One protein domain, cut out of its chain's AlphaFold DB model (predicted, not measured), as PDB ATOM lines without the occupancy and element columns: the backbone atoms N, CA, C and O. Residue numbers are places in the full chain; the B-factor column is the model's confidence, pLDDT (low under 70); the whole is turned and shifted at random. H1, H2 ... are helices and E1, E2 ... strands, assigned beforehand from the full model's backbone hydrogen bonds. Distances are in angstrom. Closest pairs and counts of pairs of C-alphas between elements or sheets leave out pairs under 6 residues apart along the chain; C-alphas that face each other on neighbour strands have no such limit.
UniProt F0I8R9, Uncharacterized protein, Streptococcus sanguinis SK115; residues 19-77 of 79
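Overview. This is residues 19 to 77 of the 79 residues of an uncharacterized protein of Streptococcus sanguinis SK115 (UniProt F0I8R9). A long, strongly twisted ribbon of three strands, E1, E2 and E3, runs back and forth, with a short helix, H1, beside the strands at one end. Residues 19 to 32 make a loop on the E1 side, tied to E1 by two short pairings. The printed part has 59 residues, with the named elements in the order E1 E2 E3 H1; the sheet's order is E1 - E2 - E3, all antiparallel, and the class is mixed, helices and strands. The whole is only just loose, close to compact, with a radius of gyration of the C-alphas of 12.8 A and spans of 36 by 26 by 16 A.

Arrangement. Look first at E2, residues 46 to 53, the inner strand of a meander, each strand the antiparallel neighbour of the one before. It forms a hairpin with E1, residues 33 to 39, at 152 degrees; N 35 and O 49 are 2.8 A apart, within hydrogen-bond range. It forms another with E3, residues 60 to 67, at 160 degrees, where N 50 and O 64 are within range at 2.9 A. E3 bends by 55 degrees at residue 63. H1, residues 69 to 76, is on the sheet but at the sheet's level, 1.7 A in height; its closest C-alphas to E2 are those of Phe 71 and Glu 46, 6.5 A apart. Every O i to N i+4 pair in H1 is within hydrogen-bond range. Before E1, residues 19 to 20 pair with 37 to 38, and 26 to 27 with 33 to 34, both antiparallel.

Along the chain. Find C-alpha 33 at (16.091, 48.907, -3.871); from there E1 runs 18.9 A to residue 39. E2 covers 23.2 A and E3 20.4 A. H1 ends at C-alpha 76, (9.977, 24.643, -11.461), 10.2 A from C-alpha 69.

Size, cuts and confidence. The two C-alphas farthest apart, those of Asn 42 and Thr 56, are 37.3 A apart. The printed part has no cut. The link from E3 to H1 is tight, and those from E1 to E2 and from E2 to E3 are short. The mean pLDDT of the printed part is 93.5, and no printed residue is under 70.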
ATOM      1  N   LYS A  19       4.757  43.252 -14.467       96.88
ATOM      2  CA  LYS A  19       4.504  44.625 -14.017       96.88
ATOM      3  C   LYS A  19       5.284  44.897 -12.745       96.88
ATOM      4  O   LYS A  19       5.259  44.069 -11.842       96.88
ATOM      5  N   ILE A  20       5.941  46.051 -12.685       96.19
ATOM      6  CA  ILE A  20       6.558  46.556 -11.456       96.19
ATOM      7  C   ILE A  20       5.473  47.260 -10.642       96.19
ATOM      8  O   ILE A  20       4.801  48.168 -11.141       96.19
ATOM      9  N   GLU A  21       5.317  46.862  -9.384       95.38
ATOM     10  CA  GLU A  21       4.426  47.523  -8.433       95.38
ATOM     11  C   GLU A  21       5.103  48.798  -7.912       95.38
ATOM     12  O   GLU A  21       5.733  48.811  -6.858       95.38
ATOM     13  N   ASN A  22       4.992  49.894  -8.672       92.94
ATOM     14  CA  ASN A  22       5.673  51.166  -8.378       92.94
ATOM     15  C   ASN A  22       5.349  51.747  -6.990       92.94
ATOM     16  O   ASN A  22       6.145  52.483  -6.421       92.94
ATOM     17  N   ASN A  23       4.175  51.430  -6.444       93.25
ATOM     18  CA  ASN A  23       3.742  51.822  -5.102       93.25
ATOM     19  C   ASN A  23       4.428  51.034  -3.973       93.25
ATOM     20  O   ASN A  23       4.239  51.381  -2.810       93.25
ATOM     21  N   LYS A  24       5.161  49.968  -4.302       90.50
ATOM     22  CA  LYS A  24       5.920  49.136  -3.363       90.50
ATOM     23  C   LYS A  24       7.435  49.251  -3.556       90.50
ATOM     24  O   LYS A  24       8.168  48.508  -2.918       90.50
ATOM     25  N   LEU A  25       7.899  50.134  -4.442       92.44
ATOM     26  CA  LEU A  25       9.325  50.417  -4.575       92.44
ATOM     27  C   LEU A  25       9.807  51.115  -3.306       92.44
ATOM     28  O   LEU A  25       9.310  52.194  -2.977       92.44
ATOM     29  N   ASP A  26      10.762  50.499  -2.620       92.69
ATOM     30  CA  ASP A  26      11.295  51.017  -1.364       92.69
ATOM     31  C   ASP A  26      12.801  50.775  -1.267       92.69
ATOM     32  O   ASP A  26      13.330  49.808  -1.815       92.69
ATOM     33  N   PHE A  27      13.510  51.669  -0.584       91.44
ATOM     34  CA  PHE A  27      14.926  51.467  -0.309       91.44
ATOM     35  C   PHE A  27      15.072  50.597   0.931       91.44
ATOM     36  O   PHE A  27      14.670  50.985   2.029       91.44
ATOM     37  N   ASN A  28      15.694  49.434   0.765       86.56
ATOM     38  CA  ASN A  28      15.931  48.527   1.869       86.56
ATOM     39  C   ASN A  28      16.901  49.190   2.866       86.56
ATOM     40  O   ASN A  28      17.987  49.619   2.459       86.56
ATOM     41  N   PRO A  29      16.578  49.265   4.171       85.62
ATOM     42  CA  PRO A  29      17.478  49.833   5.177       85.62
ATOM     43  C   PRO A  29      18.847  49.141   5.262       85.62
ATOM     44  O   PRO A  29      19.809  49.748   5.728       85.62
ATOM     45  N   MET A  30      18.946  47.882   4.817       83.50
ATOM     46  CA  MET A  30      20.204  47.131   4.715       83.50
ATOM     47  C   MET A  30      20.988  47.429   3.423       83.50
ATOM     48  O   MET A  30      22.095  46.920   3.254       83.50
ATOM     49  N   GLY A  31      20.453  48.285   2.551       85.62
ATOM     50  CA  GLY A  31      21.025  48.675   1.269       85.62
ATOM     51  C   GLY A  31      20.271  48.075   0.082       85.62
ATOM     52  O   GLY A  31      19.795  46.945   0.135       85.62
ATOM     53  N   GLY A  32      20.195  48.842  -1.006       92.81
ATOM     54  CA  GLY A  32      19.517  48.438  -2.236       92.81
ATOM     55  C   GLY A  32      18.073  48.929  -2.356       92.81
ATOM     56  O   GLY A  32      17.543  49.617  -1.486       92.81
ATOM     57  N   LEU A  33      17.463  48.603  -3.490       95.31
ATOM     58  CA  LEU A  33      16.091  48.907  -3.871       95.31
ATOM     59  C   LEU A  33      15.299  47.600  -3.905       95.31
ATOM     60  O   LEU A  33      15.619  46.705  -4.693       95.31
ATOM     61  N   ASP A  34      14.260  47.513  -3.088       95.44
ATOM     62  CA  ASP A  34      13.294  46.427  -3.134       95.44
ATOM     63  C   ASP A  34      12.323  46.663  -4.299       95.44
ATOM     64  O   ASP A  34      11.714  47.728  -4.453       95.44
ATOM     65  N   ILE A  35      12.202  45.651  -5.155       95.50
ATOM     66  CA  ILE A  35      11.375  45.651  -6.358       95.50
ATOM     67  C   ILE A  35      10.376  44.507  -6.248       95.50
ATOM     68  O   ILE A  35      10.756  43.354  -6.063       95.50
ATOM     69  N   TYR A  36       9.098  44.827  -6.438       96.25
ATOM     70  CA  TYR A  36       8.011  43.855  -6.475       96.25
ATOM     71  C   TYR A  36       7.447  43.748  -7.889       96.25
ATOM     72  O   TYR A  36       7.097  44.752  -8.514       96.25
ATOM     73  N   LEU A  37       7.343  42.518  -8.384       96.56
ATOM     74  CA  LEU A  37       6.884  42.184  -9.722       96.56
ATOM     75  C   LEU A  37       5.637  41.299  -9.656       96.56
ATOM     76  O   LEU A  37       5.617  40.287  -8.957       96.56
ATOM     77  N   ILE A  38       4.625  41.638 -10.455       97.69
ATOM     78  CA  ILE A  38       3.492  40.759 -10.763       97.69
ATOM     79  C   ILE A  38       3.716  40.159 -12.146       97.69
ATOM     80  O   ILE A  38       3.863  40.885 -13.131       97.69
ATOM     81  N   ILE A  39       3.708  38.834 -12.231       97.56
ATOM     82  CA  ILE A  39       3.955  38.086 -13.463       97.56
ATOM     83  C   ILE A  39       2.630  37.650 -14.096       97.56
ATOM     84  O   ILE A  39       1.700  37.222 -13.412       97.56
ATOM     85  N   ASN A  40       2.538  37.730 -15.425       97.06
ATOM     86  CA  ASN A  40       1.358  37.345 -16.212       97.06
ATOM     87  C   ASN A  40       0.052  38.019 -15.762       97.06
ATOM     88  O   ASN A  40      -1.018  37.425 -15.896       97.06
ATOM     89  N   ASP A  41       0.135  39.219 -15.178       96.81
ATOM     90  CA  ASP A  41      -1.004  39.924 -14.572       96.81
ATOM     91  C   ASP A  41      -1.762  39.112 -13.505       96.81
ATOM     92  O   ASP A  41      -2.923  39.389 -13.194       96.81
ATOM     93  N   ASN A  42      -1.106  38.113 -12.912       97.19
ATOM     94  CA  ASN A  42      -1.686  37.244 -11.904       97.19
ATOM     95  C   ASN A  42      -1.085  37.563 -10.535       97.19
ATOM     96  O   ASN A  42       0.082  37.289 -10.291       97.19
ATOM     97  N   LYS A  43      -1.909  38.058  -9.605       94.50
ATOM     98  CA  LYS A  43      -1.495  38.378  -8.226       94.50
ATOM     99  C   LYS A  43      -1.008  37.177  -7.409       94.50
ATOM    100  O   LYS A  43      -0.483  37.360  -6.326       94.50
ATOM    101  N   LYS A  44      -1.209  35.946  -7.884       96.81
ATOM    102  CA  LYS A  44      -0.596  34.757  -7.277       96.81
ATOM    103  C   LYS A  44       0.807  34.490  -7.797       96.81
ATOM    104  O   LYS A  44       1.483  33.627  -7.257       96.81
ATOM    105  N   PHE A  45       1.227  35.163  -8.864       97.44
ATOM    106  CA  PHE A  45       2.551  35.025  -9.444       97.44
ATOM    107  C   PHE A  45       3.387  36.259  -9.109       97.44
ATOM    108  O   PHE A  45       3.479  37.194  -9.903       97.44
ATOM    109  N   GLU A  46       3.956  36.259  -7.907       96.69
ATOM    110  CA  GLU A  46       4.730  37.378  -7.377       96.69
ATOM    111  C   GLU A  46       6.217  37.007  -7.300       96.69
ATOM    112  O   GLU A  46       6.577  35.868  -6.983       96.69
ATOM    113  N   LEU A  47       7.065  37.984  -7.609       96.00
ATOM    114  CA  LEU A  47       8.516  37.948  -7.439       96.00
ATOM    115  C   LEU A  47       8.923  39.241  -6.735       96.00
ATOM    116  O   LEU A  47       8.634  40.329  -7.232       96.00
ATOM    117  N   ASP A  48       9.589  39.122  -5.599       95.25
ATOM    118  CA  ASP A  48      10.230  40.235  -4.909       95.25
ATOM    119  C   ASP A  48      11.744  40.069  -4.989       95.25
ATOM    120  O   ASP A  48      12.259  38.952  -4.996       95.25
ATOM    121  N   MET A  49      12.468  41.174  -5.118       95.25
ATOM    122  CA  MET A  49      13.923  41.142  -5.156       95.25
ATOM    123  C   MET A  49      14.533  42.440  -4.656       95.25
ATOM    124  O   MET A  49      14.002  43.516  -4.920       95.25
ATOM    125  N   THR A  50      15.695  42.338  -4.023       95.56
ATOM    126  CA  THR A  50      16.517  43.495  -3.664       95.56
ATOM    127  C   THR A  50      17.623  43.654  -4.700       95.56
ATOM    128  O   THR A  50      18.465  42.767  -4.863       95.56
ATOM    129  N   PHE A  51      17.630  44.780  -5.408       94.06
ATOM    130  CA  PHE A  51      18.718  45.189  -6.297       94.06
ATOM    131  C   PHE A  51      19.670  46.115  -5.543       94.06
ATOM    132  O   PHE A  51      19.238  47.129  -5.001       94.06
ATOM    133  N   GLN A  52      20.962  45.814  -5.521       94.06
ATOM    134  CA  GLN A  52      21.947  46.589  -4.765       94.06
ATOM    135  C   GLN A  52      23.231  46.793  -5.564       94.06
ATOM    136  O   GLN A  52      23.547  46.008  -6.452       94.06
ATOM    137  N   GLU A  53      23.970  47.854  -5.254       92.06
ATOM    138  CA  GLU A  53      25.316  48.057  -5.784       92.06
ATOM    139  C   GLU A  53      26.319  47.282  -4.926       92.06
ATOM    140  O   GLU A  53      26.353  47.411  -3.698       92.06
ATOM    141  N   ASN A  54      27.148  46.469  -5.569       90.94
ATOM    142  CA  ASN A  54      28.229  45.762  -4.916       90.94
ATOM    143  C   ASN A  54      29.296  46.769  -4.469       90.94
ATOM    144  O   ASN A  54      29.976  47.380  -5.287       90.94
ATOM    145  N   SER A  55      29.493  46.903  -3.158       89.19
ATOM    146  CA  SER A  55      30.430  47.884  -2.579       89.19
ATOM    147  C   SER A  55      31.902  47.718  -2.992       89.19
ATOM    148  O   SER A  55      32.694  48.637  -2.797       89.19
ATOM    149  N   THR A  56      32.288  46.558  -3.534       92.88
ATOM    150  CA  THR A  56      33.668  46.274  -3.960       92.88
ATOM    151  C   THR A  56      33.870  46.528  -5.451       92.88
ATOM    152  O   THR A  56      34.922  47.036  -5.839       92.88
ATOM    153  N   THR A  57      32.897  46.169  -6.292       95.25
ATOM    154  CA  THR A  57      33.017  46.279  -7.758       95.25
ATOM    155  C   THR A  57      32.304  47.500  -8.340       95.25
ATOM    156  O   THR A  57      32.636  47.911  -9.450       95.25
ATOM    157  N   GLY A  58      31.348  48.084  -7.612       92.06
ATOM    158  CA  GLY A  58      30.435  49.121  -8.106       92.06
ATOM    159  C   GLY A  58      29.372  48.595  -9.081       92.06
ATOM    160  O   GLY A  58      28.640  49.376  -9.683       92.06
ATOM    161  N   GLU A  59      29.293  47.278  -9.290       95.31
ATOM    162  CA  GLU A  59      28.318  46.671 -10.199       95.31
ATOM    163  C   GLU A  59      26.989  46.407  -9.489       95.31
ATOM    164  O   GLU A  59      26.960  46.078  -8.306       95.31
ATOM    165  N   TYR A  60      25.877  46.504 -10.215       91.88
ATOM    166  CA  TYR A  60      24.567  46.160  -9.665       91.88
ATOM    167  C   TYR A  60      24.336  44.650  -9.669       91.88
ATOM    168  O   TYR A  60      24.508  43.978 -10.687       91.88
ATOM    169  N   GLU A  61      23.866  44.132  -8.542       93.00
ATOM    170  CA  GLU A  61      23.577  42.722  -8.322       93.00
ATOM    171  C   GLU A  61      22.226  42.527  -7.622       93.00
ATOM    172  O   GLU A  61      21.637  43.452  -7.057       93.00
ATOM    173  N   VAL A  62      21.735  41.289  -7.657       92.62
ATOM    174  CA  VAL A  62      20.562  40.873  -6.885       92.62
ATOM    175  C   VAL A  62      21.047  40.385  -5.525       92.62
ATOM    176  O   VAL A  62      21.679  39.332  -5.448       92.62
ATOM    177  N   GLY A  63      20.747  41.133  -4.462       89.88
ATOM    178  CA  GLY A  63      21.104  40.760  -3.090       89.88
ATOM    179  C   GLY A  63      20.277  39.580  -2.571       89.88
ATOM    180  O   GLY A  63      20.785  38.706  -1.869       89.88
ATOM    181  N   GLY A  64      19.009  39.505  -2.973       91.06
ATOM    182  CA  GLY A  64      18.097  38.416  -2.632       91.06
ATOM    183  C   GLY A  64      16.822  38.475  -3.465       91.06
ATOM    184  O   GLY A  64      16.514  39.512  -4.053       91.06
ATOM    185  N   TYR A  65      16.102  37.355  -3.542       94.25
ATOM    186  CA  TYR A  65      14.785  37.307  -4.169       94.25
ATOM    187  C   TYR A  65      13.873  36.267  -3.513       94.25
ATOM    188  O   TYR A  65      14.328  35.197  -3.091       94.25
ATOM    189  N   GLY A  66      12.583  36.579  -3.470       94.81
ATOM    190  CA  GLY A  66      11.491  35.704  -3.069       94.81
ATOM    191  C   GLY A  66      10.538  35.448  -4.237       94.81
ATOM    192  O   GLY A  66      10.409  36.249  -5.157       94.81
ATOM    193  N   MET A  67       9.887  34.287  -4.239       95.38
ATOM    194  CA  MET A  67       8.845  33.955  -5.214       95.38
ATOM    195  C   MET A  67       7.642  33.392  -4.477       95.38
ATOM    196  O   MET A  67       7.805  32.597  -3.546       95.38
ATOM    197  N   SER A  68       6.439  33.745  -4.924       96.44
ATOM    198  CA  SER A  68       5.233  33.099  -4.414       96.44
ATOM    199  C   SER A  68       5.253  31.591  -4.720       96.44
ATOM    200  O   SER A  68       5.808  31.175  -5.747       96.44
ATOM    201  N   PRO A  69       4.639  30.745  -3.869       96.00
ATOM    202  CA  PRO A  69       4.587  29.301  -4.096       96.00
ATOM    203  C   PRO A  69       4.029  28.933  -5.476       96.00
ATOM    204  O   PRO A  69       4.618  28.117  -6.184       96.00
ATOM    205  N   GLU A  70       2.952  29.590  -5.909       96.31
ATOM    206  CA  GLU A  70       2.333  29.331  -7.209       96.31
ATOM    207  C   GLU A  70       3.222  29.767  -8.380       96.31
ATOM    208  O   GLU A  70       3.208  29.127  -9.436       96.31
ATOM    209  N   PHE A  71       4.016  30.832  -8.218       95.94
ATOM    210  CA  PHE A  71       4.998  31.199  -9.237       95.94
ATOM    211  C   PHE A  71       6.134  30.180  -9.296       95.94
ATOM    212  O   PHE A  71       6.558  29.778 -10.382       95.94
ATOM    213  N   ASN A  72       6.597  29.710  -8.138       94.69
ATOM    214  CA  ASN A  72       7.625  28.686  -8.071       94.69
ATOM    215  C   ASN A  72       7.156  27.374  -8.730       94.69
ATOM    216  O   ASN A  72       7.910  26.802  -9.519       94.69
ATOM    217  N   GLU A  73       5.905  26.954  -8.510       94.69
ATOM    218  CA  GLU A  73       5.296  25.791  -9.179       94.69
ATOM    219  C   GLU A  73       5.221  25.993 -10.705       94.69
ATOM    220  O   GLU A  73       5.592  25.097 -11.463       94.69
ATOM    221  N   LEU A  74       4.840  27.181 -11.194       92.88
ATOM    222  CA  LEU A  74       4.808  27.481 -12.636       92.88
ATOM    223  C   LEU A  74       6.184  27.288 -13.303       92.88
ATOM    224  O   LEU A  74       6.297  26.728 -14.405       92.88
ATOM    225  N   ILE A  75       7.239  27.779 -12.648       91.19
ATOM    226  CA  ILE A  75       8.593  27.790 -13.206       91.19
ATOM    227  C   ILE A  75       9.282  26.436 -13.033       91.19
ATOM    228  O   ILE A  75       9.825  25.912 -14.011       91.19
ATOM    229  N   ARG A  76       9.234  25.858 -11.829       88.75
ATOM    230  CA  ARG A  76       9.977  24.643 -11.461       88.75
ATOM    231  C   ARG A  76       9.172  23.356 -11.609       88.75
ATOM    232  O   ARG A  76       9.772  22.304 -11.783       88.75
ATOM    233  N   GLY A  77       7.842  23.434 -11.602       81.31
ATOM    234  CA  GLY A  77       6.964  22.260 -11.627       81.31
ATOM    235  C   GLY A  77       6.966  21.456 -10.323       81.31
ATOM    236  O   GLY A  77       6.552  20.301 -10.331       81.31
TER     237      GLY A  77